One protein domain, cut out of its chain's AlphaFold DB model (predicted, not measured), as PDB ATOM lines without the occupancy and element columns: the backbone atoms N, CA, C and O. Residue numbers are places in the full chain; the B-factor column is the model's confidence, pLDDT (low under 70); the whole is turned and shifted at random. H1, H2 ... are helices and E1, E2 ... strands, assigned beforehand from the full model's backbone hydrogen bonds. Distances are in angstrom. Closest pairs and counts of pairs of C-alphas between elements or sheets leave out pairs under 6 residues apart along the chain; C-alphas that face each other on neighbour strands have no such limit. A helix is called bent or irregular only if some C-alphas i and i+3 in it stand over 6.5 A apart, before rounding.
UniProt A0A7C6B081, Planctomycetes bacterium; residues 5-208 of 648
ATOM      1  N   ILE A   5      39.778 -43.758 -36.696       96.94
ATOM      2  CA  ILE A   5      39.327 -44.405 -35.459       96.94
ATOM      3  C   ILE A   5      38.519 -43.394 -34.652       96.94
ATOM      4  O   ILE A   5      39.049 -42.354 -34.251       96.94
ATOM      5  N   VAL A   6      37.252 -43.728 -34.405       97.00
ATOM      6  CA  VAL A   6      36.367 -42.980 -33.511       97.00
ATOM      7  C   VAL A   6      36.568 -43.487 -32.084       97.00
ATOM      8  O   VAL A   6      36.367 -44.668 -31.815       97.00
ATOM      9  N   GLY A   7      36.993 -42.617 -31.165       95.75
ATOM     10  CA  GLY A   7      37.353 -43.015 -29.793       95.75
ATOM     11  C   GLY A   7      36.182 -43.319 -28.856       95.75
ATOM     12  O   GLY A   7      36.402 -43.757 -27.728       95.75
ATOM     13  N   GLY A   8      34.956 -43.055 -29.298       95.94
ATOM     14  CA  GLY A   8      33.718 -43.284 -28.560       95.94
ATOM     15  C   GLY A   8      32.588 -42.426 -29.123       95.94
ATOM     16  O   GLY A   8      32.854 -41.411 -29.762       95.94
ATOM     17  N   TRP A   9      31.339 -42.825 -28.895       95.62
ATOM     18  CA  TRP A   9      30.163 -42.031 -29.265       95.62
ATOM     19  C   TRP A   9      29.673 -41.171 -28.093       95.62
ATOM     20  O   TRP A   9      29.933 -41.482 -26.930       95.62
ATOM     21  N   GLY A  10      28.999 -40.065 -28.414       93.62
ATOM     22  CA  GLY A  10      28.413 -39.117 -27.461       93.62
ATOM     23  C   GLY A  10      26.892 -38.989 -27.570       93.62
ATOM     24  O   GLY A  10      26.334 -38.012 -27.075       93.62
ATOM     25  N   ARG A  11      26.217 -39.937 -28.232       90.31
ATOM     26  CA  ARG A  11      24.754 -39.930 -28.354       90.31
ATOM     27  C   ARG A  11      24.071 -40.463 -27.089       90.31
ATOM     28  O   ARG A  11      24.651 -41.313 -26.418       90.31
ATOM     29  N   PRO A  12      22.822 -40.052 -26.793       86.25
ATOM     30  CA  PRO A  12      22.098 -40.500 -25.599       86.25
ATOM     31  C   PRO A  12      21.954 -42.024 -25.455       86.25
ATOM     32  O   PRO A  12      21.899 -42.529 -24.338       86.25
ATOM     33  N   ASP A  13      21.888 -42.757 -26.566       84.69
ATOM     34  CA  ASP A  13      21.768 -44.217 -26.618       84.69
ATOM     35  C   ASP A  13      23.117 -44.953 -26.523       84.69
ATOM     36  O   ASP A  13      23.139 -46.164 -26.305       84.69
ATOM     37  N   CYS A  14      24.246 -44.246 -26.644       86.25
ATOM     38  CA  CYS A  14      25.590 -44.823 -26.565       86.25
ATOM     39  C   CYS A  14      26.649 -43.815 -26.069       86.25
ATOM     40  O   CYS A  14      27.702 -43.634 -26.686       86.25
ATOM     41  N   ASP A  15      26.382 -43.170 -24.928       93.94
ATOM     42  CA  ASP A  15      27.225 -42.103 -24.376       93.94
ATOM     43  C   ASP A  15      28.447 -42.651 -23.612       93.94
ATOM     44  O   ASP A  15      28.390 -43.064 -22.442       93.94
ATOM     45  N   ALA A  16      29.602 -42.619 -24.277       96.12
ATOM     46  CA  ALA A  16      30.874 -43.024 -23.696       96.12
ATOM     47  C   ALA A  16      31.364 -42.060 -22.598       96.12
ATOM     48  O   ALA A  16      32.073 -42.495 -21.685       96.12
ATOM     49  N   MET A  17      30.995 -40.775 -22.653       96.50
ATOM     50  CA  MET A  17      31.353 -39.798 -21.623       96.50
ATOM     51  C   MET A  17      30.586 -40.076 -20.333       96.50
ATOM     52  O   MET A  17      31.208 -40.141 -19.272       96.50
ATOM     53  N   ALA A  18      29.278 -40.329 -20.419       95.81
ATOM     54  CA  ALA A  18      28.473 -40.730 -19.265       95.81
ATOM     55  C   ALA A  18      28.962 -42.053 -18.649       95.81
ATOM     56  O   ALA A  18      28.988 -42.201 -17.427       95.81
ATOM     57  N   THR A  19      29.395 -43.001 -19.485       95.81
ATOM     58  CA  THR A  19      29.817 -44.336 -19.034       95.81
ATOM     59  C   THR A  19      31.210 -44.343 -18.398       95.81
ATOM     60  O   THR A  19      31.415 -44.922 -17.331       95.81
ATOM     61  N   ALA A  20      32.204 -43.747 -19.062       96.44
ATOM     62  CA  ALA A  20      33.610 -43.871 -18.672       96.44
ATOM     63  C   ALA A  20      34.165 -42.627 -17.957       96.44
ATOM     64  O   ALA A  20      35.204 -42.713 -17.289       96.44
ATOM     65  N   GLY A  21      33.511 -41.475 -18.121       97.56
ATOM     66  CA  GLY A  21      34.013 -40.173 -17.700       97.56
ATOM     67  C   GLY A  21      35.323 -39.770 -18.388       97.56
ATOM     68  O   GLY A  21      35.976 -40.543 -19.099       97.56
ATOM     69  N   ILE A  22      35.776 -38.547 -18.107       98.12
ATOM     70  CA  ILE A  22      37.005 -37.979 -18.686       98.12
ATOM     71  C   ILE A  22      38.221 -38.884 -18.419       98.12
ATOM     72  O   ILE A  22      38.997 -39.186 -19.326       98.12
ATOM     73  N   ALA A  23      38.398 -39.350 -17.177       98.12
ATOM     74  CA  ALA A  23      39.545 -40.180 -16.801       98.12
ATOM     75  C   ALA A  23      39.549 -41.541 -17.521       98.12
ATOM     76  O   ALA A  23      40.614 -42.026 -17.923       98.12
ATOM     77  N   GLY A  24      38.371 -42.147 -17.706       98.44
ATOM     78  CA  GLY A  24      38.213 -43.397 -18.442       98.44
ATOM     79  C   GLY A  24      38.506 -43.228 -19.929       98.44
ATOM     80  O   GLY A  24      39.286 -44.008 -20.473       98.44
ATOM     81  N   LEU A  25      37.989 -42.171 -20.561       98.38
ATOM     82  CA  LEU A  25      38.271 -41.865 -21.968       98.38
ATOM     83  C   LEU A  25      39.750 -41.544 -22.209       98.38
ATOM     84  O   LEU A  25      40.346 -42.073 -23.144       98.38
ATOM     85  N   LYS A  26      40.401 -40.773 -21.327       98.56
ATOM     86  CA  LYS A  26      41.858 -40.545 -21.400       98.56
ATOM     87  C   LYS A  26      42.643 -41.859 -21.283       98.56
ATOM     88  O   LYS A  26      43.625 -42.062 -21.995       98.56
ATOM     89  N   ARG A  27      42.210 -42.787 -20.416       98.44
ATOM     90  CA  ARG A  27      42.803 -44.135 -20.317       98.44
ATOM     91  C   ARG A  27      42.578 -44.959 -21.586       98.44
ATOM     92  O   ARG A  27      43.512 -45.626 -22.026       98.44
ATOM     93  N   HIS A  28      41.388 -44.895 -22.174       98.06
ATOM     94  CA  HIS A  28      41.066 -45.573 -23.428       98.06
ATOM     95  C   HIS A  28      41.941 -45.066 -24.583       98.06
ATOM     96  O   HIS A  28      42.585 -45.866 -25.261       98.06
ATOM     97  N   TRP A  29      42.083 -43.748 -24.727       98.25
ATOM     98  CA  TRP A  29      42.926 -43.131 -25.750       98.25
ATOM     99  C   TRP A  29      44.413 -43.468 -25.613       98.25
ATOM    100  O   TRP A  29      45.060 -43.732 -26.625       98.25
ATOM    101  N   ARG A  30      44.955 -43.562 -24.387       98.25
ATOM    102  CA  ARG A  30      46.319 -44.090 -24.182       98.25
ATOM    103  C   ARG A  30      46.482 -45.481 -24.791       98.25
ATOM    104  O   ARG A  30      47.493 -45.748 -25.430       98.25
ATOM    105  N   ASN A  31      45.495 -46.358 -24.609       98.12
ATOM    106  CA  ASN A  31      45.526 -47.700 -25.182       98.12
ATOM    107  C   ASN A  31      45.377 -47.678 -26.714       98.12
ATOM    108  O   ASN A  31      46.116 -48.389 -27.388       98.12
ATOM    109  N   LEU A  32      44.480 -46.856 -27.273       97.75
ATOM    110  CA  LEU A  32      44.337 -46.719 -28.729       97.75
ATOM    111  C   LEU A  32      45.633 -46.224 -29.386       97.75
ATOM    112  O   LEU A  32      46.083 -46.821 -30.360       97.75
ATOM    113  N   ILE A  33      46.275 -45.195 -28.826       97.62
ATOM    114  CA  ILE A  33      47.544 -44.666 -29.344       97.62
ATOM    115  C   ILE A  33      48.674 -45.682 -29.165       97.62
ATOM    116  O   ILE A  33      49.440 -45.895 -30.098       97.62
ATOM    117  N   ALA A  34      48.759 -46.369 -28.023       97.31
ATOM    118  CA  ALA A  34      49.776 -47.400 -27.822       97.31
ATOM    119  C   ALA A  34      49.643 -48.567 -28.819       97.31
ATOM    120  O   ALA A  34      50.650 -49.112 -29.262       97.31
ATOM    121  N   ARG A  35      48.411 -48.949 -29.186       96.69
ATOM    122  CA  ARG A  35      48.149 -50.063 -30.112       96.69
ATOM    123  C   ARG A  35      48.258 -49.672 -31.581       96.69
ATOM    124  O   ARG A  35      48.825 -50.418 -32.372       96.69
ATOM    125  N   TYR A  36      47.681 -48.531 -31.949       95.88
ATOM    126  CA  TYR A  36      47.480 -48.143 -33.347       95.88
ATOM    127  C   TYR A  36      48.322 -46.938 -33.770       95.88
ATOM    128  O   TYR A  36      48.501 -46.703 -34.960       95.88
ATOM    129  N   GLY A  37      48.897 -46.202 -32.819       93.25
ATOM    130  CA  GLY A  37      49.666 -44.982 -33.059       93.25
ATOM    131  C   GLY A  37      51.044 -45.191 -33.686       93.25
ATOM    132  O   GLY A  37      51.766 -44.215 -33.849       93.25
ATOM    133  N   ALA A  38      51.428 -46.410 -34.069       93.19
ATOM    134  CA  ALA A  38      52.565 -46.651 -34.964       93.19
ATOM    135  C   ALA A  38      52.148 -46.709 -36.451       93.19
ATOM    136  O   ALA A  38      52.992 -46.565 -37.331       93.19
ATOM    137  N   TYR A  39      50.854 -46.882 -36.746       93.06
ATOM    138  CA  TYR A  39      50.325 -46.997 -38.108       93.06
ATOM    139  C   TYR A  39      49.824 -45.643 -38.643       93.06
ATOM    140  O   TYR A  39      49.514 -44.741 -37.855       93.06
ATOM    141  N   PRO A  40      49.708 -45.462 -39.971       92.31
ATOM    142  CA  PRO A  40      48.962 -44.342 -40.535       92.31
ATOM    143  C   PRO A  40      47.496 -44.429 -40.089       92.31
ATOM    144  O   PRO A  40      46.803 -45.380 -40.443       92.31
ATOM    145  N   THR A  41      47.029 -43.458 -39.306       94.75
ATOM    146  CA  THR A  41      45.660 -43.396 -38.770       94.75
ATOM    147  C   THR A  41      45.195 -41.943 -38.686       94.75
ATOM    148  O   THR A  41      46.012 -41.020 -38.653       94.75
ATOM    149  N   ILE A  42      43.879 -41.742 -38.645       96.81
ATOM    150  CA  ILE A  42      43.233 -40.457 -38.344       96.81
ATOM    151  C   ILE A  42      42.423 -40.626 -37.058       96.81
ATOM    152  O   ILE A  42      41.780 -41.662 -36.863       96.81
ATOM    153  N   TRP A  43      42.437 -39.620 -36.184       97.88
ATOM    154  CA  TRP A  43      41.675 -39.654 -34.936       97.88
ATOM    155  C   TRP A  43      40.374 -38.868 -35.055       97.88
ATOM    156  O   TRP A  43      40.380 -37.668 -35.320       97.88
ATOM    157  N   ILE A  44      39.252 -39.524 -34.792       98.12
ATOM    158  CA  ILE A  44      37.980 -38.855 -34.531       98.12
ATOM    159  C   ILE A  44      37.759 -38.967 -33.024       98.12
ATOM    160  O   ILE A  44      37.533 -40.054 -32.495       98.12
ATOM    161  N   ILE A  45      37.914 -37.852 -32.308       97.81
ATOM    162  CA  ILE A  45      37.968 -37.851 -30.840       97.81
ATOM    163  C   ILE A  45      36.682 -38.425 -30.240       97.81
ATOM    164  O   ILE A  45      36.753 -39.244 -29.324       97.81
ATOM    165  N   GLY A  46      35.539 -38.033 -30.800       96.69
ATOM    166  CA  GLY A  46      34.221 -38.550 -30.461       96.69
ATOM    167  C   GLY A  46      33.260 -38.492 -31.652       96.69
ATOM    168  O   GLY A  46      33.429 -37.663 -32.551       96.69
ATOM    169  N   GLY A  47      32.297 -39.412 -31.649       96.12
ATOM    170  CA  GLY A  47      31.208 -39.582 -32.610       96.12
ATOM    171  C   GLY A  47      29.933 -38.889 -32.152       96.12
ATOM    172  O   GLY A  47      29.393 -39.276 -31.119       96.12
ATOM    173  N   GLU A  48      29.469 -37.875 -32.888       94.56
ATOM    174  CA  GLU A  48      28.284 -37.071 -32.525       94.56
ATOM    175  C   GLU A  48      28.398 -36.524 -31.093       94.56
ATOM    176  O   GLU A  48      27.479 -36.589 -30.283       94.56
ATOM    177  N   ALA A  49      29.593 -36.022 -30.779       93.88
ATOM    178  CA  ALA A  49      30.011 -35.617 -29.445       93.88
ATOM    179  C   ALA A  49      30.500 -34.162 -29.439       93.88
ATOM    180  O   ALA A  49      30.855 -33.608 -30.480       93.88
ATOM    181  N   GLY A  50      30.552 -33.536 -28.261       94.56
ATOM    182  CA  GLY A  50      31.025 -32.161 -28.112       94.56
ATOM    183  C   GLY A  50      30.975 -31.646 -26.675       94.56
ATOM    184  O   GLY A  50      30.632 -32.376 -25.752       94.56
ATOM    185  N   GLY A  51      31.331 -30.380 -26.479       95.50
ATOM    186  CA  GLY A  51      31.343 -29.725 -25.172       95.50
ATOM    187  C   GLY A  51      32.712 -29.718 -24.479       95.50
ATOM    188  O   GLY A  51      33.724 -30.170 -25.039       95.50
ATOM    189  N   PRO A  52      32.787 -29.138 -23.268       97.44
ATOM    190  CA  PRO A  52      34.046 -28.916 -22.564       97.44
ATOM    191  C   PRO A  52      34.759 -30.220 -22.176       97.44
ATOM    192  O   PRO A  52      35.987 -30.276 -22.269       97.44
ATOM    193  N   GLU A  53      34.034 -31.281 -21.815       97.44
ATOM    194  CA  GLU A  53      34.627 -32.565 -21.427       97.44
ATOM    195  C   GLU A  53      35.315 -33.251 -22.612       97.44
ATOM    196  O   GLU A  53      36.468 -33.679 -22.519       97.44
ATOM    197  N   TRP A  54      34.646 -33.301 -23.765       97.38
ATOM    198  CA  TRP A  54      35.220 -33.849 -24.995       97.38
ATOM    199  C   TRP A  54      36.371 -32.991 -25.531       97.38
ATOM    200  O   TRP A  54      37.351 -33.525 -26.054       97.38
ATOM    201  N   THR A  55      36.313 -31.671 -25.327       98.44
ATOM    202  CA  THR A  55      37.427 -30.760 -25.636       98.44
ATOM    203  C   THR A  55      38.654 -31.058 -24.762       98.44
ATOM    204  O   THR A  55      39.784 -31.025 -25.252       98.44
ATOM    205  N   ASP A  56      38.467 -31.397 -23.480       98.50
ATOM    206  CA  ASP A  56      39.561 -31.823 -22.596       98.50
ATOM    207  C   ASP A  56      40.168 -33.173 -23.024       98.50
ATOM    208  O   ASP A  56      41.392 -33.337 -23.035       98.50
ATOM    209  N   VAL A  57      39.341 -34.125 -23.464       98.50
ATOM    210  CA  VAL A  57      39.832 -35.384 -24.049       98.50
ATOM    211  C   VAL A  57      40.632 -35.119 -25.330       98.50
ATOM    212  O   VAL A  57      41.748 -35.625 -25.449       98.50
ATOM    213  N   ALA A  58      40.133 -34.283 -26.246       98.25
ATOM    214  CA  ALA A  58      40.835 -33.919 -27.480       98.25
ATOM    215  C   ALA A  58      42.202 -33.275 -27.198       98.25
ATOM    216  O   ALA A  58      43.214 -33.650 -27.795       98.25
ATOM    217  N   ARG A  59      42.250 -32.347 -26.231       98.44
ATOM    218  CA  ARG A  59      43.495 -31.711 -25.787       98.44
ATOM    219  C   ARG A  59      44.488 -32.741 -25.269       98.44
ATOM    220  O   ARG A  59      45.654 -32.688 -25.639       98.44
ATOM    221  N   TYR A  60      44.030 -33.691 -24.457       98.44
ATOM    222  CA  TYR A  60      44.880 -34.761 -23.947       98.44
ATOM    223  C   TYR A  60      45.416 -35.666 -25.061       98.44
ATOM    224  O   TYR A  60      46.613 -35.925 -25.100       98.44
ATOM    225  N   VAL A  61      44.567 -36.104 -25.996       98.19
ATOM    226  CA  VAL A  61      44.987 -36.919 -27.152       98.19
ATOM    227  C   VAL A  61      46.100 -36.220 -27.931       98.19
ATOM    228  O   VAL A  61      47.129 -36.830 -28.210       98.19
ATOM    229  N   LYS A  62      45.948 -34.915 -28.186       96.94
ATOM    230  CA  LYS A  62      46.961 -34.101 -28.866       96.94
ATOM    231  C   LYS A  62      48.299 -34.032 -28.117       96.94
ATOM    232  O   LYS A  62      49.333 -33.928 -28.773       96.94
ATOM    233  N   THR A  63      48.307 -34.086 -26.777       97.00
ATOM    234  CA  THR A  63      49.559 -34.068 -25.994       97.00
ATOM    235  C   THR A  63      50.257 -35.420 -25.950       97.00
ATOM    236  O   THR A  63      51.465 -35.451 -25.735       97.00
ATOM    237  N   ILE A  64      49.522 -36.526 -26.100       97.12
ATOM    238  CA  ILE A  64      50.085 -37.878 -25.967       97.12
ATOM    239  C   ILE A  64      50.308 -38.605 -27.295       97.12
ATOM    240  O   ILE A  64      50.958 -39.645 -27.276       97.12
ATOM    241  N   ASP A  65      49.787 -38.112 -28.423       96.69
ATOM    242  CA  ASP A  65      50.091 -38.672 -29.745       96.69
ATOM    243  C   ASP A  65      51.463 -38.176 -30.236       96.69
ATOM    244  O   ASP A  65      51.580 -37.012 -30.634       96.69
ATOM    245  N   PRO A  66      52.505 -39.032 -30.254       93.81
ATOM    246  CA  PRO A  66      53.868 -38.603 -30.563       93.81
ATOM    247  C   PRO A  66      54.066 -38.197 -32.029       93.81
ATOM    248  O   PRO A  66      55.077 -37.582 -32.356       93.81
ATOM    249  N   PHE A  67      53.124 -38.532 -32.916       94.62
ATOM    250  CA  PHE A  67      53.203 -38.201 -34.341       94.62
ATOM    251  C   PHE A  67      52.292 -37.037 -34.741       94.62
ATOM    252  O   PHE A  67      52.248 -36.697 -35.921       94.62
ATOM    253  N   HIS A  68      51.565 -36.441 -33.787       92.00
ATOM    254  CA  HIS A  68      50.660 -35.311 -34.020       92.00
ATOM    255  C   HIS A  68      49.741 -35.513 -35.238       92.00
ATOM    256  O   HIS A  68      49.655 -34.654 -36.121       92.00
ATOM    257  N   ARG A  69      49.082 -36.677 -35.310       93.19
ATOM    258  CA  ARG A  69      48.229 -37.037 -36.448       93.19
ATOM    259  C   ARG A  69      47.059 -36.066 -36.602       93.19
ATOM    260  O   ARG A  69      46.614 -35.482 -35.611       93.19
ATOM    261  N   PRO A  70      46.492 -35.950 -37.817       95.81
ATOM    262  CA  PRO A  70      45.241 -35.235 -38.008       95.81
ATOM    263  C   PRO A  70      44.146 -35.788 -37.091       95.81
ATOM    264  O   PRO A  70      43.861 -36.990 -37.103       95.81
ATOM    265  N   SER A  71      43.520 -34.900 -36.317       97.19
ATOM    266  CA  SER A  71      42.394 -35.239 -35.451       97.19
ATOM    267  C   SER A  71      41.208 -34.295 -35.639       97.19
ATOM    268  O   SER A  71      41.379 -33.120 -35.961       97.19
ATOM    269  N   THR A  72      39.992 -34.790 -35.424       98.06
ATOM    270  CA  THR A  72      38.764 -33.979 -35.459       98.06
ATOM    271  C   THR A  72      37.724 -34.476 -34.453       98.06
ATOM    272  O   THR A  72      37.951 -35.468 -33.763       98.06
ATOM    273  N   MET A  73      36.582 -33.796 -34.373       97.44
ATOM    274  CA  MET A  73      35.368 -34.276 -33.712       97.44
ATOM    275  C   MET A  73      34.341 -34.602 -34.796       97.44
ATOM    276  O   MET A  73      34.147 -33.779 -35.685       97.44
ATOM    277  N   HIS A  74      33.675 -35.753 -34.738       96.81
ATOM    278  CA  HIS A  74      32.500 -35.971 -35.576       96.81
ATOM    279  C   HIS A  74      31.306 -35.307 -34.879       96.81
ATOM    280  O   HIS A  74      30.972 -35.696 -33.756       96.81
ATOM    281  N   PRO A  75      30.709 -34.261 -35.463       89.38
ATOM    282  CA  PRO A  75      29.711 -33.452 -34.775       89.38
ATOM    283  C   PRO A  75      28.292 -33.933 -35.085       89.38
ATOM    284  O   PRO A  75      28.085 -34.534 -36.121       89.38
ATOM    285  N   GLY A  76      27.288 -33.504 -34.316       84.81
ATOM    286  CA  GLY A  76      25.892 -33.501 -34.802       84.81
ATOM    287  C   GLY A  76      25.599 -32.407 -35.853       84.81
ATOM    288  O   GLY A  76      24.458 -32.223 -36.266       84.81
ATOM    289  N   GLY A  77      26.614 -31.629 -36.251       92.44
ATOM    290  CA  GLY A  77      26.519 -30.505 -37.187       92.44
ATOM    291  C   GLY A  77      27.886 -30.074 -37.736       92.44
ATOM    292  O   GLY A  77      28.221 -30.405 -38.869       92.44
ATOM    293  N   GLU A  78      28.701 -29.371 -36.937       96.12
ATOM    294  CA  GLU A  78      30.061 -28.930 -37.312       96.12
ATOM    295  C   GLU A  78      31.092 -29.170 -36.187       96.12
ATOM    296  O   GLU A  78      30.848 -28.860 -35.023       96.12
ATOM    297  N   ALA A  79      32.274 -29.702 -36.518       97.56
ATOM    298  CA  ALA A  79      33.298 -30.074 -35.535       97.56
ATOM    299  C   ALA A  79      33.828 -28.870 -34.750       97.56
ATOM    300  O   ALA A  79      34.003 -28.934 -33.534       97.56
ATOM    301  N   ARG A  80      34.059 -27.752 -35.442       97.06
ATOM    302  CA  ARG A  80      34.531 -26.507 -34.825       97.06
ATOM    303  C   ARG A  80      33.524 -25.901 -33.840       97.06
ATOM    304  O   ARG A  80      33.949 -25.193 -32.940       97.06
ATOM    305  N   THR A  81      32.221 -26.166 -33.980       96.19
ATOM    306  CA  THR A  81      31.206 -25.725 -32.999       96.19
ATOM    307  C   THR A  81      30.987 -26.747 -31.883       96.19
ATOM    308  O   THR A  81      30.486 -26.394 -30.818       96.19
ATOM    309  N   ALA A  82      31.409 -27.997 -32.090       96.06
ATOM    310  CA  ALA A  82      31.352 -29.054 -31.089       96.06
ATOM    311  C   ALA A  82      32.451 -28.945 -30.012       96.06
ATOM    312  O   ALA A  82      32.325 -29.557 -28.955       96.06
ATOM    313  N   VAL A  83      33.520 -28.177 -30.239       97.31
ATOM    314  CA  VAL A  83      34.611 -27.979 -29.268       97.31
ATOM    315  C   VAL A  83      34.616 -26.563 -28.699       97.31
ATOM    316  O   VAL A  83      34.294 -25.602 -29.390       97.31
ATOM    317  N   THR A  84      35.032 -26.411 -27.441       97.88
ATOM    318  CA  THR A  84      35.161 -25.088 -26.798       97.88
ATOM    319  C   THR A  84      36.495 -24.396 -27.102       97.88
ATOM    320  O   THR A  84      36.673 -23.222 -26.791       97.88
ATOM    321  N   ASP A  85      37.437 -25.113 -27.721       97.62
ATOM    322  CA  ASP A  85      38.747 -24.622 -28.152       97.62
ATOM    323  C   ASP A  85      39.119 -25.281 -29.484       97.62
ATOM    324  O   ASP A  85      39.549 -26.431 -29.524       97.62
ATOM    325  N   GLU A  86      38.974 -24.558 -30.592       97.19
ATOM    326  CA  GLU A  86      39.208 -25.094 -31.941       97.19
ATOM    327  C   GLU A  86      40.658 -25.541 -32.190       97.19
ATOM    328  O   GLU A  86      40.917 -26.293 -33.126       97.19
ATOM    329  N   LYS A  87      41.621 -25.144 -31.343       96.12
ATOM    330  CA  LYS A  87      43.028 -25.558 -31.480       96.12
ATOM    331  C   LYS A  87      43.247 -27.037 -31.161       96.12
ATOM    332  O   LYS A  87      44.348 -27.542 -31.403       96.12
ATOM    333  N   VAL A  88      42.261 -27.728 -30.586       97.19
ATOM    334  CA  VAL A  88      42.360 -29.161 -30.254       97.19
ATOM    335  C   VAL A  88      42.069 -30.079 -31.445       97.19
ATOM    336  O   VAL A  88      42.359 -31.270 -31.368       97.19
ATOM    337  N   ILE A  89      41.543 -29.537 -32.545       97.44
ATOM    338  CA  ILE A  89      41.298 -30.259 -33.799       97.44
ATOM    339  C   ILE A  89      42.215 -29.735 -34.912       97.44
ATOM    340  O   ILE A  89      42.700 -28.605 -34.868       97.44
ATOM    341  N   SER A  90      42.492 -30.583 -35.899       97.00
ATOM    342  CA  SER A  90      43.370 -30.294 -37.042       97.00
ATOM    343  C   SER A  90      42.596 -30.008 -38.327       97.00
ATOM    344  O   SER A  90      43.134 -29.386 -39.239       97.00
ATOM    345  N   PHE A  91      41.357 -30.485 -38.415       97.75
ATOM    346  CA  PHE A  91      40.476 -30.276 -39.557       97.75
ATOM    347  C   PHE A  91      39.015 -30.248 -39.105       97.75
ATOM    348  O   PHE A  91      38.657 -30.820 -38.072       97.75
ATOM    349  N   ASN A  92      38.177 -29.574 -39.881       98.25
ATOM    350  CA  ASN A  92      36.755 -29.440 -39.638       98.25
ATOM    351  C   ASN A  92      36.000 -30.558 -40.361       98.25
ATOM    352  O   ASN A  92      36.234 -30.832 -41.538       98.25
ATOM    353  N   MET A  93      35.079 -31.192 -39.652       98.31
ATOM    354  CA  MET A  93      34.212 -32.235 -40.178       98.31
ATOM    355  C   MET A  93      32.766 -31.781 -40.015       98.31
ATOM    356  O   MET A  93      32.427 -31.188 -38.992       98.31
ATOM    357  N   LEU A  94      31.932 -32.033 -41.021       98.25
ATOM    358  CA  LEU A  94      30.509 -31.693 -41.005       98.25
ATOM    359  C   LEU A  94      29.638 -32.950 -41.046       98.25
ATOM    360  O   LEU A  94      29.937 -33.871 -41.808       98.25
ATOM    361  N   GLN A  95      28.531 -32.918 -40.304       96.94
ATOM    362  CA  GLN A  95      27.373 -33.789 -40.498       96.94
ATOM    363  C   GLN A  95      26.243 -32.932 -41.076       96.94
ATOM    364  O   GLN A  95      25.673 -32.075 -40.396       96.94
ATOM    365  N   THR A  96      25.945 -33.086 -42.367       95.62
ATOM    366  CA  THR A  96      25.065 -32.142 -43.082       95.62
ATOM    367  C   THR A  96      23.592 -32.546 -43.111       95.62
ATOM    368  O   THR A  96      22.755 -31.713 -43.478       95.62
ATOM    369  N   GLY A  97      23.269 -33.757 -42.652       87.56
ATOM    370  CA  GLY A  97      21.912 -34.292 -42.520       87.56
ATOM    371  C   GLY A  97      21.630 -35.493 -43.429       87.56
ATOM    372  O   GLY A  97      22.396 -35.788 -44.347       87.56
ATOM    373  N   HIS A  98      20.497 -36.151 -43.169       92.50
ATOM    374  CA  HIS A  98      20.029 -37.366 -43.846       92.50
ATOM    375  C   HIS A  98      18.691 -37.122 -44.561       92.50
ATOM    376  O   HIS A  98      17.885 -36.313 -44.102       92.50
ATOM    377  N   GLY A  99      18.453 -37.804 -45.684       91.31
ATOM    378  CA  GLY A  99      17.227 -37.714 -46.482       91.31
ATOM    379  C   GLY A  99      17.472 -37.583 -47.989       91.31
ATOM    380  O   GLY A  99      18.575 -37.780 -48.488       91.31
ATOM    381  N   GLY A 100      16.413 -37.236 -48.729       91.75
ATOM    382  CA  GLY A 100      16.459 -37.059 -50.185       91.75
ATOM    383  C   GLY A 100      17.096 -35.738 -50.647       91.75
ATOM    384  O   GLY A 100      17.869 -35.095 -49.938       91.75
ATOM    385  N   TRP A 101      16.688 -35.265 -51.829       94.06
ATOM    386  CA  TRP A 101      17.250 -34.074 -52.482       94.06
ATOM    387  C   TRP A 101      17.324 -32.811 -51.611       94.06
ATOM    388  O   TRP A 101      18.303 -32.080 -51.711       94.06
ATOM    389  N   ASN A 102      16.361 -32.561 -50.718       95.12
ATOM    390  CA  ASN A 102      16.425 -31.406 -49.812       95.12
ATOM    391  C   ASN A 102      17.661 -31.442 -48.894       95.12
ATOM    392  O   ASN A 102      18.270 -30.401 -48.649       95.12
ATOM    393  N   ALA A 103      18.057 -32.627 -48.418       94.88
ATOM    394  CA  ALA A 103      19.263 -32.793 -47.610       94.88
ATOM    395  C   ALA A 103      20.527 -32.586 -48.459       94.88
ATOM    396  O   ALA A 103      21.432 -31.868 -48.037       94.88
ATOM    397  N   ALA A 104      20.555 -33.140 -49.677       95.50
ATOM    398  CA  ALA A 104      21.667 -32.963 -50.612       95.50
ATOM    399  C   ALA A 104      21.882 -31.482 -50.975       95.50
ATOM    400  O   ALA A 104      22.986 -30.961 -50.821       95.50
ATOM    401  N   LEU A 105      20.818 -30.772 -51.372       95.69
ATOM    402  CA  LEU A 105      20.856 -29.340 -51.695       95.69
ATOM    403  C   LEU A 105      21.277 -28.488 -50.485       95.69
ATOM    404  O   LEU A 105      22.014 -27.517 -50.635       95.69
ATOM    405  N   GLY A 106      20.843 -28.863 -49.276       96.50
ATOM    406  CA  GLY A 106      21.202 -28.174 -48.035       96.50
ATOM    407  C   GLY A 106      22.644 -28.403 -47.565       96.50
ATOM    408  O   GLY A 106      23.133 -27.640 -46.732       96.50
ATOM    409  N   ALA A 107      23.338 -29.423 -48.077       97.25
ATOM    410  CA  ALA A 107      24.699 -29.754 -47.661       97.25
ATOM    411  C   ALA A 107      25.740 -28.740 -48.167       97.25
ATOM    412  O   ALA A 107      26.635 -28.345 -47.418       97.25
ATOM    413  N   ILE A 108      25.598 -28.273 -49.413       96.50
ATOM    414  CA  ILE A 108      26.606 -27.422 -50.064       96.50
ATOM    415  C   ILE A 108      26.725 -26.033 -49.410       96.50
ATOM    416  O   ILE A 108      27.849 -25.638 -49.097       96.50
ATOM    417  N   PRO A 109      25.632 -25.310 -49.088       97.00
ATOM    418  CA  PRO A 109      25.738 -24.022 -48.395       97.00
ATOM    419  C   PRO A 109      26.356 -24.128 -46.991       97.00
ATOM    420  O   PRO A 109      27.102 -23.237 -46.572       97.00
ATOM    421  N   LYS A 110      26.090 -25.225 -46.263       97.56
ATOM    422  CA  LYS A 110      26.718 -25.492 -44.954       97.56
ATOM    423  C   LYS A 110      28.229 -25.653 -45.103       97.56
ATOM    424  O   LYS A 110      28.986 -25.049 -44.347       97.56
ATOM    425  N   LEU A 111      28.662 -26.412 -46.110       98.00
ATOM    426  CA  LEU A 111      30.076 -26.571 -46.427       98.00
ATOM    427  C   LEU A 111      30.733 -25.244 -46.820       98.00
ATOM    428  O   LEU A 111      31.772 -24.911 -46.263       98.00
ATOM    429  N   GLN A 112      30.133 -24.475 -47.731       97.19
ATOM    430  CA  GLN A 112      30.661 -23.167 -48.141       97.19
ATOM    431  C   GLN A 112      30.843 -22.237 -46.934       97.19
ATOM    432  O   GLN A 112      31.894 -21.613 -46.782       97.19
ATOM    433  N   THR A 113      29.849 -22.202 -46.037       97.25
ATOM    434  CA  THR A 113      29.912 -21.428 -44.789       97.25
ATOM    435  C   THR A 113      31.086 -21.875 -43.920       97.25
ATOM    436  O   THR A 113      31.848 -21.036 -43.446       97.25
ATOM    437  N   ALA A 114      31.267 -23.186 -43.744       97.06
ATOM    438  CA  ALA A 114      32.350 -23.752 -42.946       97.06
ATOM    439  C   ALA A 114      33.743 -23.492 -43.558       97.06
ATOM    440  O   ALA A 114      34.671 -23.135 -42.827       97.06
ATOM    441  N   CYS A 115      33.884 -23.602 -44.883       96.62
ATOM    442  CA  CYS A 115      35.121 -23.303 -45.612       96.62
ATOM    443  C   CYS A 115      35.506 -21.814 -45.541       96.62
ATOM    444  O   CYS A 115      36.691 -21.497 -45.492       96.62
ATOM    445  N   ALA A 116      34.528 -20.901 -45.501       96.19
ATOM    446  CA  ALA A 116      34.762 -19.455 -45.445       96.19
ATOM    447  C   ALA A 116      35.210 -18.941 -44.060       96.19
ATOM    448  O   ALA A 116      35.561 -17.767 -43.903       96.19
ATOM    449  N   ARG A 117      35.187 -19.790 -43.027       96.44
ATOM    450  CA  ARG A 117      35.540 -19.392 -41.661       96.44
ATOM    451  C   ARG A 117      37.020 -19.025 -41.534       96.44
ATOM    452  O   ARG A 117      37.897 -19.700 -42.062       96.44
ATOM    453  N   THR A 118      37.302 -18.008 -40.718       95.12
ATOM    454  CA  THR A 118      38.665 -17.576 -40.358       95.12
ATOM    455  C   THR A 118      38.982 -17.960 -38.900       95.12
ATOM    456  O   THR A 118      38.125 -17.767 -38.039       95.12
ATOM    457  N   PRO A 119      40.177 -18.503 -38.584       95.12
ATOM    458  CA  PRO A 119      41.225 -18.908 -39.524       95.12
ATOM    459  C   PRO A 119      40.777 -20.085 -40.412       95.12
ATOM    460  O   PRO A 119      39.904 -20.859 -39.989       95.12
ATOM    461  N   PRO A 120      41.353 -20.210 -41.624       95.44
ATOM    462  CA  PRO A 120      41.043 -21.310 -42.524       95.44
ATOM    463  C   PRO A 120      41.475 -22.640 -41.902       95.44
ATOM    464  O   PRO A 120      42.518 -22.738 -41.253       95.44
ATOM    465  N   MET A 121      40.661 -23.669 -42.111       97.25
ATOM    466  CA  MET A 121      40.907 -25.028 -41.639       97.25
ATOM    467  C   MET A 121      40.418 -26.007 -42.716       97.25
ATOM    468  O   MET A 121      39.316 -25.792 -43.236       97.25
ATOM    469  N   PRO A 122      41.179 -27.070 -43.057       97.56
ATOM    470  CA  PRO A 122      40.708 -28.089 -43.992       97.56
ATOM    471  C   PRO A 122      39.333 -28.592 -43.556       97.56
ATOM    472  O   PRO A 122      39.170 -28.982 -42.403       97.56
ATOM    473  N   THR A 123      38.342 -28.525 -44.441       98.06
ATOM    474  CA  THR A 123      36.942 -28.828 -44.115       98.06
ATOM    475  C   THR A 123      36.421 -29.910 -45.045       98.06
ATOM    476  O   THR A 123      36.657 -29.848 -46.248       98.06
ATOM    477  N   LEU A 124      35.720 -30.903 -44.507       97.69
ATOM    478  CA  LEU A 124      35.070 -31.950 -45.292       97.69
ATOM    479  C   LEU A 124      33.689 -32.284 -44.731       97.69
ATOM    480  O   LEU A 124      33.430 -32.102 -43.540       97.69
ATOM    481  N   ILE A 125      32.818 -32.821 -45.583       98.31
ATOM    482  CA  ILE A 125      31.589 -33.473 -45.126       98.31
ATOM    483  C   ILE A 125      31.959 -34.904 -44.722       98.31
ATOM    484  O   ILE A 125      32.405 -35.706 -45.547       98.31
ATOM    485  N   GLY A 126      31.868 -35.175 -43.421       96.88
ATOM    486  CA  GLY A 126      32.186 -36.471 -42.821       96.88
ATOM    487  C   GLY A 126      30.980 -37.393 -42.780       96.88
ATOM    488  O   GLY A 126      31.145 -38.603 -42.857       96.88
ATOM    489  N   GLU A 127      29.783 -36.812 -42.727       96.81
ATOM    490  CA  GLU A 127      28.540 -37.560 -42.760       96.81
ATOM    491  C   GLU A 127      27.443 -36.769 -43.482       96.81
ATOM    492  O   GLU A 127      27.153 -35.601 -43.203       96.81
ATOM    493  N   TYR A 128      26.814 -37.435 -44.435       94.56
ATOM    494  CA  TYR A 128      25.599 -37.006 -45.108       94.56
ATOM    495  C   TYR A 128      24.754 -38.264 -45.367       94.56
ATOM    496  O   TYR A 128      25.252 -39.368 -45.155       94.56
ATOM    497  N   CYS A 129      23.501 -38.104 -45.811       95.44
ATOM    498  CA  CYS A 129      22.635 -39.214 -46.207       95.44
ATOM    499  C   CYS A 129      23.375 -40.342 -46.929       95.44
ATOM    500  O   CYS A 129      23.785 -40.219 -48.086       95.44
ATOM    501  N   TYR A 130      23.468 -41.474 -46.242       96.19
ATOM    502  CA  TYR A 130      24.015 -42.694 -46.800       96.19
ATOM    503  C   TYR A 130      23.161 -43.195 -47.968       96.19
ATOM    504  O   TYR A 130      21.943 -42.995 -48.006       96.19
ATOM    505  N   GLU A 131      23.803 -43.846 -48.936       97.25
ATOM    506  CA  GLU A 131      23.136 -44.341 -50.133       97.25
ATOM    507  C   GLU A 131      22.049 -45.355 -49.782       97.25
ATOM    508  O   GLU A 131      22.300 -46.335 -49.080       97.25
ATOM    509  N   ARG A 132      20.833 -45.082 -50.271       94.69
ATOM    510  CA  ARG A 132      19.602 -45.864 -50.053       94.69
ATOM    511  C   ARG A 132      19.172 -45.986 -48.596       94.69
ATOM    512  O   ARG A 132      18.252 -46.747 -48.295       94.69
ATOM    513  N   HIS A 133      19.747 -45.186 -47.704       91.94
ATOM    514  CA  HIS A 133      19.355 -45.184 -46.306       91.94
ATOM    515  C   HIS A 133      17.896 -44.760 -46.150       91.94
ATOM    516  O   HIS A 133      17.492 -43.698 -46.638       91.94
ATOM    517  N   MET A 134      17.097 -45.644 -45.541       90.31
ATOM    518  CA  MET A 134      15.635 -45.527 -45.471       90.31
ATOM    519  C   MET A 134      14.999 -45.180 -46.832       90.31
ATOM    520  O   MET A 134      14.079 -44.371 -46.914       90.31
ATOM    521  N   GLN A 135      15.512 -45.785 -47.913       89.50
ATOM    522  CA  GLN A 135      15.051 -45.589 -49.295       89.50
ATOM    523  C   GLN A 135      15.250 -44.155 -49.833       89.50
ATOM    524  O   GLN A 135      14.475 -43.673 -50.659       89.50
ATOM    525  N   THR A 136      16.306 -43.462 -49.389       93.69
ATOM    526  CA  THR A 136      16.678 -42.107 -49.848       93.69
ATOM    527  C   THR A 136      18.167 -42.002 -50.210       93.69
ATOM    528  O   THR A 136      18.873 -43.001 -50.186       93.69
ATOM    529  N   GLY A 137      18.672 -40.826 -50.600       93.88
ATOM    530  CA  GLY A 137      20.111 -40.637 -50.833       93.88
ATOM    531  C   GLY A 137      20.691 -41.428 -52.011       93.88
ATOM    532  O   GLY A 137      21.825 -41.882 -51.925       93.88
ATOM    533  N   PHE A 138      19.931 -41.635 -53.087       95.94
ATOM    534  CA  PHE A 138      20.362 -42.406 -54.263       95.94
ATOM    535  C   PHE A 138      21.653 -41.876 -54.908       95.94
ATOM    536  O   PHE A 138      22.125 -40.774 -54.621       95.94
ATOM    537  N   GLU A 139      22.236 -42.674 -55.798       95.94
ATOM    538  CA  GLU A 139      23.552 -42.446 -56.391       95.94
ATOM    539  C   GLU A 139      23.714 -41.081 -57.084       95.94
ATOM    540  O   GLU A 139      24.804 -40.511 -57.092       95.94
ATOM    541  N   ASP A 140      22.639 -40.508 -57.627       95.81
ATOM    542  CA  ASP A 140      22.629 -39.166 -58.217       95.81
ATOM    543  C   ASP A 140      22.857 -38.057 -57.177       95.81
ATOM    544  O   ASP A 140      23.607 -37.108 -57.421       95.81
ATOM    545  N   GLN A 141      22.292 -38.212 -55.983       96.88
ATOM    546  CA  GLN A 141      22.526 -37.328 -54.842       96.88
ATOM    547  C   GLN A 141      23.952 -37.489 -54.301       96.88
ATOM    548  O   GLN A 141      24.573 -36.487 -53.946       96.88
ATOM    549  N   GLN A 142      24.503 -38.711 -54.313       97.81
ATOM    550  CA  GLN A 142      25.900 -38.975 -53.927       97.81
ATOM    551  C   GLN A 142      26.865 -38.216 -54.843       97.81
ATOM    552  O   GLN A 142      27.772 -37.528 -54.366       97.81
ATOM    553  N   ARG A 143      26.634 -38.256 -56.165       98.00
ATOM    554  CA  ARG A 143      27.429 -37.488 -57.141       98.00
ATOM    555  C   ARG A 143      27.267 -35.979 -56.953       98.00
ATOM    556  O   ARG A 143      28.269 -35.263 -57.009       98.00
ATOM    557  N   TYR A 144      26.050 -35.504 -56.673       98.00
ATOM    558  CA  TYR A 144      25.795 -34.089 -56.390       98.00
ATOM    559  C   TYR A 144      26.602 -33.590 -55.189       98.00
ATOM    560  O   TYR A 144      27.309 -32.589 -55.304       98.00
ATOM    561  N   VAL A 145      26.525 -34.290 -54.052       98.19
ATOM    562  CA  VAL A 145      27.231 -33.887 -52.829       98.19
ATOM    563  C   VAL A 145      28.742 -34.013 -53.012       98.19
ATOM    564  O   VAL A 145      29.470 -33.133 -52.561       98.19
ATOM    565  N   PHE A 146      29.225 -35.025 -53.738       98.31
ATOM    566  CA  PHE A 146      30.641 -35.158 -54.096       98.31
ATOM    567  C   PHE A 146      31.148 -33.951 -54.885       98.31
ATOM    568  O   PHE A 146      32.001 -33.206 -54.400       98.31
ATOM    569  N   TRP A 147      30.614 -33.710 -56.081       98.44
ATOM    570  CA  TRP A 147      31.111 -32.630 -56.932       98.44
ATOM    571  C   TRP A 147      30.840 -31.256 -56.332       98.44
ATOM    572  O   TRP A 147      31.719 -30.397 -56.361       98.44
ATOM    573  N   GLY A 148      29.668 -31.066 -55.722       97.69
ATOM    574  CA  GLY A 148      29.348 -29.844 -54.997       97.69
ATOM    575  C   GLY A 148      30.319 -29.577 -53.856       97.69
ATOM    576  O   GLY A 148      30.699 -28.428 -53.661       97.69
ATOM    577  N   SER A 149      30.787 -30.608 -53.146       98.25
ATOM    578  CA  SER A 149      31.759 -30.415 -52.070       98.25
ATOM    579  C   SER A 149      33.145 -30.065 -52.593       98.25
ATOM    580  O   SER A 149      33.736 -29.058 -52.197       98.25
ATOM    581  N   LEU A 150      33.664 -30.883 -53.508       98.25
ATOM    582  CA  LEU A 150      35.037 -30.758 -53.994       98.25
ATOM    583  C   LEU A 150      35.233 -29.472 -54.814       98.25
ATOM    584  O   LEU A 150      36.262 -28.816 -54.679       98.25
ATOM    585  N   LEU A 151      34.233 -29.053 -55.599       98.44
ATOM    586  CA  LEU A 151      34.279 -27.795 -56.359       98.44
ATOM    587  C   LEU A 151      33.917 -26.556 -55.514       98.44
ATOM    588  O   LEU A 151      33.926 -25.443 -56.026       98.44
ATOM    589  N   ASN A 152      33.632 -26.721 -54.218       97.50
ATOM    590  CA  ASN A 152      33.487 -25.621 -53.254       97.50
ATOM    591  C   ASN A 152      34.579 -25.641 -52.167       97.50
ATOM    592  O   ASN A 152      34.394 -25.105 -51.074       97.50
ATOM    593  N   GLY A 153      35.733 -26.243 -52.472       95.88
ATOM    594  CA  GLY A 153      36.931 -26.154 -51.634       95.88
ATOM    595  C   GLY A 153      36.986 -27.150 -50.475       95.88
ATOM    596  O   GLY A 153      37.801 -26.973 -49.570       95.88
ATOM    597  N   ALA A 154      36.150 -28.195 -50.472       97.69
ATOM    598  CA  ALA A 154      36.292 -29.259 -49.486       97.69
ATOM    599  C   ALA A 154      37.650 -29.967 -49.618       97.69
ATOM    600  O   ALA A 154      38.102 -30.301 -50.712       97.69
ATOM    601  N   ALA A 155      38.248 -30.305 -48.479       95.88
ATOM    602  CA  ALA A 155      39.431 -31.155 -48.391       95.88
ATOM    603  C   ALA A 155      39.118 -32.645 -48.658       95.88
ATOM    604  O   ALA A 155      40.030 -33.469 -48.718       95.88
ATOM    605  N   GLY A 156      37.838 -33.002 -48.799       94.31
ATOM    606  CA  GLY A 156      37.372 -34.349 -49.113       94.31
ATOM    607  C   GLY A 156      35.865 -34.521 -48.900       94.31
ATOM    608  O   GLY A 156      35.155 -33.575 -48.565       94.31
ATOM    609  N   LEU A 157      35.395 -35.757 -49.070       96.25
ATOM    610  CA  LEU A 157      34.043 -36.215 -48.743       96.25
ATOM    611  C   LEU A 157      34.135 -37.652 -48.212       96.25
ATOM    612  O   LEU A 157      34.944 -38.437 -48.713       96.25
ATOM    613  N   THR A 158      33.294 -37.994 -47.240       96.00
ATOM    614  CA  THR A 158      33.073 -39.383 -46.811       96.00
ATOM    615  C   THR A 158      31.770 -39.910 -47.407       96.00
ATOM    616  O   THR A 158      30.755 -39.217 -47.404       96.00
ATOM    617  N   TYR A 159      31.814 -41.132 -47.936       95.88
ATOM    618  CA  TYR A 159      30.658 -41.861 -48.457       95.88
ATOM    619  C   TYR A 159      30.208 -42.916 -47.441       95.88
ATOM    620  O   TYR A 159      31.047 -43.512 -46.764       95.88
ATOM    621  N   GLY A 160      28.908 -43.189 -47.394       95.44
ATOM    622  CA  GLY A 160      28.351 -44.335 -46.682       95.44
ATOM    623  C   GLY A 160      27.100 -44.857 -47.381       95.44
ATOM    624  O   GLY A 160      26.514 -44.168 -48.213       95.44
ATOM    625  N   ALA A 161      26.700 -46.079 -47.044       96.31
ATOM    626  CA  ALA A 161      25.574 -46.787 -47.647       96.31
ATOM    627  C   ALA A 161      24.786 -47.556 -46.585       96.31
ATOM    628  O   ALA A 161      25.372 -47.999 -45.591       96.31
ATOM    629  N   ALA A 162      23.480 -47.739 -46.811       95.31
ATOM    630  CA  ALA A 162      22.670 -48.695 -46.056       95.31
ATOM    631  C   ALA A 162      23.324 -50.090 -46.057       95.31
ATOM    632  O   ALA A 162      24.090 -50.420 -46.961       95.31
ATOM    633  N   GLY A 163      23.099 -50.876 -45.007       95.06
ATOM    634  CA  GLY A 163      23.795 -52.138 -44.745       95.06
ATOM    635  C   GLY A 163      25.232 -51.984 -44.260       95.06
ATOM    636  O   GLY A 163      25.624 -52.608 -43.277       95.06
ATOM    637  N   VAL A 164      26.031 -51.129 -44.905       95.69
ATOM    638  CA  VAL A 164      27.468 -50.994 -44.608       95.69
ATOM    639  C   VAL A 164      27.707 -50.333 -43.254       95.69
ATOM    640  O   VAL A 164      28.490 -50.838 -42.455       95.69
ATOM    641  N   TRP A 165      27.044 -49.205 -42.980       92.38
ATOM    642  CA  TRP A 165      27.323 -48.426 -41.767       92.38
ATOM    643  C   TRP A 165      26.862 -49.129 -40.479       92.38
ATOM    644  O   TRP A 165      27.507 -48.976 -39.445       92.38
ATOM    645  N   HIS A 166      25.776 -49.907 -40.546       92.31
ATOM    646  CA  HIS A 166      25.246 -50.691 -39.424       92.31
ATOM    647  C   HIS A 166      25.683 -52.164 -39.458       92.31
ATOM    648  O   HIS A 166      25.267 -52.937 -38.605       92.31
ATOM    649  N   ALA A 167      26.538 -52.547 -40.416       95.06
ATOM    650  CA  ALA A 167      27.065 -53.902 -40.587       95.06
ATOM    651  C   ALA A 167      25.980 -55.001 -40.630       95.06
ATOM    652  O   ALA A 167      26.172 -56.084 -40.077       95.06
ATOM    653  N   GLY A 168      24.850 -54.721 -41.287       95.25
ATOM    654  CA  GLY A 168      23.716 -55.644 -41.370       95.25
ATOM    655  C   GLY A 168      24.069 -56.919 -42.136       95.25
ATOM    656  O   GLY A 168      24.770 -56.874 -43.147       95.25
ATOM    657  N   VAL A 169      23.579 -58.064 -41.678       97.06
ATOM    658  CA  VAL A 169      23.698 -59.371 -42.344       97.06
ATOM    659  C   VAL A 169      22.323 -60.030 -42.436       97.06
ATOM    660  O   VAL A 169      21.360 -59.580 -41.820       97.06
ATOM    661  N   GLU A 170      22.211 -61.104 -43.215       96.25
ATOM    662  CA  GLU A 170      20.948 -61.835 -43.343       96.25
ATOM    663  C   GLU A 170      20.412 -62.255 -41.962       96.25
ATOM    664  O   GLU A 170      21.092 -62.939 -41.194       96.25
ATOM    665  N   GLY A 171      19.187 -61.827 -41.645       95.06
ATOM    666  CA  GLY A 171      18.526 -62.100 -40.367       95.06
ATOM    667  C   GLY A 171      18.981 -61.252 -39.169       95.06
ATOM    668  O   GLY A 171      18.336 -61.333 -38.123       95.06
ATOM    669  N   ASP A 172      20.018 -60.420 -39.301       96.38
ATOM    670  CA  ASP A 172      20.477 -59.497 -38.254       96.38
ATOM    671  C   ASP A 172      20.746 -58.098 -38.841       96.38
ATOM    672  O   ASP A 172      21.769 -57.881 -39.495       96.38
ATOM    673  N   PRO A 173      19.861 -57.114 -38.596       93.12
ATOM    674  CA  PRO A 173      20.008 -55.766 -39.136       93.12
ATOM    675  C   PRO A 173      21.155 -54.977 -38.484       93.12
ATOM    676  O   PRO A 173      21.370 -53.826 -38.847       93.12
ATOM    677  N   GLY A 174      21.863 -55.529 -37.491       92.75
ATOM    678  CA  GLY A 174      23.032 -54.900 -36.868       92.75
ATOM    679  C   GLY A 174      22.729 -53.651 -36.030       92.75
ATOM    680  O   GLY A 174      23.636 -53.054 -35.448       92.75
ATOM    681  N   ILE A 175      21.458 -53.247 -35.924       90.31
ATOM    682  CA  ILE A 175      21.032 -52.058 -35.184       90.31
ATOM    683  C   ILE A 175      19.623 -52.188 -34.589       90.31
ATOM    684  O   ILE A 175      18.759 -52.888 -35.115       90.31
ATOM    685  N   SER A 176      19.387 -51.468 -33.485       87.81
ATOM    686  CA  SER A 176      18.072 -51.253 -32.874       87.81
ATOM    687  C   SER A 176      17.878 -49.765 -32.519       87.81
ATOM    688  O   SER A 176      18.762 -49.200 -31.870       87.81
ATOM    689  N   PRO A 177      16.749 -49.124 -32.895       90.06
ATOM    690  CA  PRO A 177      15.670 -49.679 -33.719       90.06
ATOM    691  C   PRO A 177      16.142 -49.974 -35.153       90.06
ATOM    692  O   PRO A 177      17.179 -49.480 -35.579       90.06
ATOM    693  N   VAL A 178      15.395 -50.803 -35.886       92.25
ATOM    694  CA  VAL A 178      15.738 -51.202 -37.263       92.25
ATOM    695  C   VAL A 178      15.373 -50.079 -38.234       92.25
ATOM    696  O   VAL A 178      14.217 -49.662 -38.278       92.25
ATOM    697  N   TYR A 179      16.351 -49.592 -39.003       88.62
ATOM    698  CA  TYR A 179      16.153 -48.496 -39.965       88.62
ATOM    699  C   TYR A 179      15.841 -49.043 -41.363       88.62
ATOM    700  O   TYR A 179      14.949 -48.541 -42.043       88.62
ATOM    701  N   ASP A 180      16.560 -50.085 -41.782       88.75
ATOM    702  CA  ASP A 180      16.309 -50.875 -42.985       88.75
ATOM    703  C   ASP A 180      16.925 -52.283 -42.821       88.75
ATOM    704  O   ASP A 180      17.590 -52.547 -41.822       88.75
ATOM    705  N   TRP A 181      16.637 -53.196 -43.754       93.06
ATOM    706  CA  TRP A 181      17.093 -54.599 -43.738       93.06
ATOM    707  C   TRP A 181      18.210 -54.876 -44.753       93.06
ATOM    708  O   TRP A 181      18.445 -56.024 -45.116       93.06
ATOM    709  N   THR A 182      18.864 -53.832 -45.261       95.19
ATOM    710  CA  THR A 182      19.926 -53.987 -46.256       95.19
ATOM    711  C   THR A 182      21.129 -54.656 -45.606       95.19
ATOM    712  O   THR A 182      21.577 -54.236 -44.543       95.19
ATOM    713  N   THR A 183      21.703 -55.662 -46.251       96.62
ATOM    714  CA  THR A 183      22.958 -56.266 -45.791       96.62
ATOM    715  C   THR A 183      24.172 -55.446 -46.238       96.62
ATOM    716  O   THR A 183      24.130 -54.725 -47.238       96.62
ATOM    717  N   TRP A 184      25.301 -55.548 -45.535       96.12
ATOM    718  CA  TRP A 184      26.534 -54.863 -45.933       96.12
ATOM    719  C   TRP A 184      27.032 -55.321 -47.313       96.12
ATOM    720  O   TRP A 184      27.600 -54.506 -48.041       96.12
ATOM    721  N   GLU A 185      26.780 -56.580 -47.694       96.31
ATOM    722  CA  GLU A 185      27.103 -57.126 -49.019       96.31
ATOM    723  C   GLU A 185      26.252 -56.481 -50.120       96.31
ATOM    724  O   GLU A 185      26.765 -56.144 -51.185       96.31
ATOM    725  N   GLU A 186      24.963 -56.239 -49.878       95.50
ATOM    726  CA  GLU A 186      24.123 -55.488 -50.817       95.50
ATOM    727  C   GLU A 186      24.564 -54.024 -50.900       95.50
ATOM    728  O   GLU A 186      24.768 -53.491 -51.994       95.50
ATOM    729  N   GLY A 187      24.765 -53.391 -49.742       95.44
ATOM    730  CA  GLY A 187      25.123 -51.981 -49.634       95.44
ATOM    731  C   GLY A 187      26.460 -51.634 -50.281       95.44
ATOM    732  O   GLY A 187      26.573 -50.631 -50.985       95.44
ATOM    733  N   MET A 188      27.482 -52.481 -50.111       94.44
ATOM    734  CA  MET A 188      28.795 -52.255 -50.728       94.44
ATOM    735  C   MET A 188      28.763 -52.335 -52.262       94.44
ATOM    736  O   MET A 188      29.673 -51.830 -52.915       94.44
ATOM    737  N   ASN A 189      27.735 -52.972 -52.831       95.19
ATOM    738  CA  ASN A 189      27.542 -53.124 -54.273       95.19
ATOM    739  C   ASN A 189      26.606 -52.057 -54.862       95.19
ATOM    740  O   ASN A 189      26.287 -52.101 -56.054       95.19
ATOM    741  N   TYR A 190      26.170 -51.081 -54.063       97.44
ATOM    742  CA  TYR A 190      25.399 -49.961 -54.577       97.44
ATOM    743  C   TYR A 190      26.208 -49.095 -55.552       97.44
ATOM    744  O   TYR A 190      27.421 -48.906 -55.375       97.44
ATOM    745  N   PRO A 191      25.552 -48.566 -56.604       96.81
ATOM    746  CA  PRO A 191      26.240 -47.914 -57.712       96.81
ATOM    747  C   PRO A 191      26.999 -46.650 -57.299       96.81
ATOM    748  O   PRO A 191      28.052 -46.374 -57.881       96.81
ATOM    749  N   GLY A 192      26.525 -45.890 -56.304       96.12
ATOM    750  CA  GLY A 192      27.181 -44.654 -55.875       96.12
ATOM    751  C   GLY A 192      28.620 -44.869 -55.401       96.12
ATOM    752  O   GLY A 192      29.486 -44.057 -55.731       96.12
ATOM    753  N   SER A 193      28.927 -45.991 -54.742       91.12
ATOM    754  CA  SER A 193      30.295 -46.328 -54.318       91.12
ATOM    755  C   SER A 193      31.286 -46.346 -55.498       91.12
ATOM    756  O   SER A 193      32.323 -45.672 -55.476       91.12
ATOM    757  N   GLY A 194      30.936 -47.053 -56.578       90.31
ATOM    758  CA  GLY A 194      31.737 -47.155 -57.795       90.31
ATOM    759  C   GLY A 194      31.810 -45.832 -58.553       90.31
ATOM    760  O   GLY A 194      32.884 -45.432 -59.008       90.31
ATOM    761  N   GLN A 195      30.696 -45.106 -58.636       96.38
ATOM    762  CA  GLN A 195      30.618 -43.814 -59.322       96.38
ATOM    763  C   GLN A 195      31.480 -42.740 -58.652       96.38
ATOM    764  O   GLN A 195      32.226 -42.028 -59.327       96.38
ATOM    765  N   LEU A 196      31.459 -42.651 -57.320       96.50
ATOM    766  CA  LEU A 196      32.335 -41.749 -56.570       96.50
ATOM    767  C   LEU A 196      33.804 -42.167 -56.704       96.50
ATOM    768  O   LEU A 196      34.677 -41.304 -56.804       96.50
ATOM    769  N   GLY A 197      34.081 -43.472 -56.796       89.44
ATOM    770  CA  GLY A 197      35.398 -43.994 -57.166       89.44
ATOM    771  C   GLY A 197      35.885 -43.467 -58.522       89.44
ATOM    772  O   GLY A 197      37.006 -42.966 -58.619       89.44
ATOM    773  N   LEU A 198      35.035 -43.493 -59.555       86.44
ATOM    774  CA  LEU A 198      35.340 -42.931 -60.878       86.44
ATOM    775  C   LEU A 198      35.584 -41.415 -60.817       86.44
ATOM    776  O   LEU A 198      36.550 -40.917 -61.401       86.44
ATOM    777  N   CYS A 199      34.747 -40.684 -60.077       93.69
ATOM    778  CA  CYS A 199      34.871 -39.238 -59.904       93.69
ATOM    779  C   CYS A 199      36.172 -38.854 -59.179       93.69
ATOM    780  O   CYS A 199      36.897 -37.960 -59.620       93.69
ATOM    781  N   LYS A 200      36.520 -39.581 -58.111       91.38
ATOM    782  CA  LYS A 200      37.796 -39.443 -57.403       91.38
ATOM    783  C   LYS A 200      38.978 -39.741 -58.324       91.38
ATOM    784  O   LYS A 200      39.926 -38.960 -58.343       91.38
ATOM    785  N   ASN A 201      38.920 -40.821 -59.102       81.81
ATOM    786  CA  ASN A 201      39.985 -41.180 -60.040       81.81
ATOM    787  C   ASN A 201      40.202 -40.096 -61.102       81.81
ATOM    788  O   ASN A 201      41.342 -39.860 -61.496       81.81
ATOM    789  N   LEU A 202      39.140 -39.417 -61.551       86.00
ATOM    790  CA  LEU A 202      39.270 -38.251 -62.424       86.00
ATOM    791  C   LEU A 202      39.942 -37.079 -61.698       86.00
ATOM    792  O   LEU A 202      40.905 -36.531 -62.217       86.00
ATOM    793  N   LEU A 203      39.476 -36.697 -60.505       85.69
ATOM    794  CA  LEU A 203      40.047 -35.567 -59.757       85.69
ATOM    795  C   LEU A 203      41.519 -35.773 -59.385       85.69
ATOM    796  O   LEU A 203      42.307 -34.838 -59.487       85.69
ATOM    797  N   GLN A 204      41.907 -36.989 -58.991       83.00
ATOM    798  CA  GLN A 204      43.284 -37.322 -58.607       83.00
ATOM    799  C   GLN A 204      44.280 -37.254 -59.768       83.00
ATOM    800  O   GLN A 204      45.484 -37.217 -59.526       83.00
ATOM    801  N   GLN A 205      43.795 -37.194 -61.010       79.12
ATOM    802  CA  GLN A 205      44.643 -36.886 -62.153       79.12
ATOM    803  C   GLN A 205      45.126 -35.426 -62.103       79.12
ATOM    804  O   GLN A 205      46.179 -35.115 -62.632       79.12
ATOM    805  N   TYR A 206      44.429 -34.521 -61.423       84.56
ATOM    806  CA  TYR A 206      44.769 -33.100 -61.383       84.56
ATOM    807  C   TYR A 206      45.309 -32.691 -60.012       84.56
ATOM    808  O   TYR A 206      45.121 -33.374 -59.003       84.56
ATOM    809  N   ARG A 207      45.956 -31.519 -59.952       82.12
ATOM    810  CA  ARG A 207      46.382 -30.882 -58.693       82.12
ATOM    811  C   ARG A 207      45.183 -30.273 -57.959       82.12
ATOM    812  O   ARG A 207      45.185 -29.086 -57.647       82.12
ATOM    813  N   TRP A 208      44.149 -31.076 -57.719       87.88
ATOM    814  CA  TRP A 208      42.850 -30.642 -57.198       87.88
ATOM    815  C   TRP A 208      42.952 -29.945 -55.834       87.88
ATOM    816  O   TRP A 208      42.141 -29.084 -55.528       87.88
TER     817      TRP A 208
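Overview. This is residues 5 to 208 of the 648 residues of a protein of Planctomycetes bacterium (UniProt A0A7C6B081). Two lobes meet at the middle, where two short pairs of parallel strands come together with E2 beside E3. In one lobe H1 and H2 lie side by side, with H2 packed on E1; in the other H4 packs on E3 and E4, and H4, H5 and H7 follow each other in a row. H6 and much of the long unnamed stretch from residue 151 to 183 lie at the far end of the second lobe. The printed part has 204 residues, with seven named helices and four named strands in the order H1 E1 H2 E2 H3 E3 H4 E4 H5 H6 H7; its class is mostly helix, and its two sheets, E1 with E2 and E3 with E4, are each parallel. The whole is compact, with a radius of gyration of the C-alphas of 17.4 A and spans of 45 by 43 by 31 A.

Arrangement. Residues 5 to 6 pair, parallel, with residues 43 to 44 of E1, residues 42 to 47. H1, residues 16 to 36, is near E1, with 9 pairs of C-alphas within 10 A. H1 is irregular, with C-alphas 19 and 22 9.6 A apart, and has a kink of 85 degrees near residue 23. It touches H2, residues 52 to 64, at a shallow tilt of 17 degrees, the same way; the closest C-alphas are those of Lys 26 and Val 57, 6.1 A apart. E1, H2 and E2, residues 71 to 74, make a strand-helix-strand unit, two parallel neighbour strands with a helix between them, and its crossover is right-handed. Across E1 and E2, N 45 and O 72 are within hydrogen-bond range at 2.8 A. H3, residues 79 to 82, touches no helix and is only just apart from H2, at 8.3 A. E3, residues 92 to 95, comes closest to E2 at the C-alphas of Met 93 and His 74, 6.2 A apart. E3, H4, residues 101 to 115, and E4, residues 123 to 127, make a second such unit, also right-handed; N 126 and O 94 are within hydrogen-bond range at 2.8 A. H4 touches H5, residues 139 to 150, at a shallow tilt of 13 degrees, the same way, closest at the C-alphas of Ala 104 and Val 145, 6.1 A. Residues 156 to 157 pair, parallel, with residues 124 to 125 of E4. H6, residues 184 to 188, is apart from H5 and meets H7, residues 191 to 203, only through their link. H7 touches H5 with residues 191 to 196 alone, at a shallow tilt of 27 degrees, the same way; the C-alphas of Gly 192 and Glu 139, the closest, are 4.3 A apart. Every O i to N i+4 pair is within hydrogen-bond range in H2, H5, H6 and H7, against 15 of 17 in H1 and 8 of 11 in H4; H3 is too short for such a pair.

Along the chain. H1 begins at C-alpha 16, (30.874, -43.024, -23.696), and measures 19.9 A from first to last C-alpha. E1 measures 13.4 A and H2 18.7 A. H4, the longest in A at 22.0 A, begins at C-alpha 101, (17.250, -34.074, -52.482); it is neither bent nor irregular, but only just, with C-alphas 105 and 108 6.3 A apart. E4 measures 12.2 A and H5 16.6 A. H7 measures 18.6 A and ends at C-alpha 203, (40.047, -35.567, -59.757).

Size, cuts and confidence. The C-alphas of Thr 118 and Gly 171, the two farthest apart, are 48.9 A apart. The printed part has no cut. The links from E4 to H5, 11 residues, and from H5 to H6, 33 residues, are long. The mean pLDDT of the printed part is 95.0, and no printed residue is under 70.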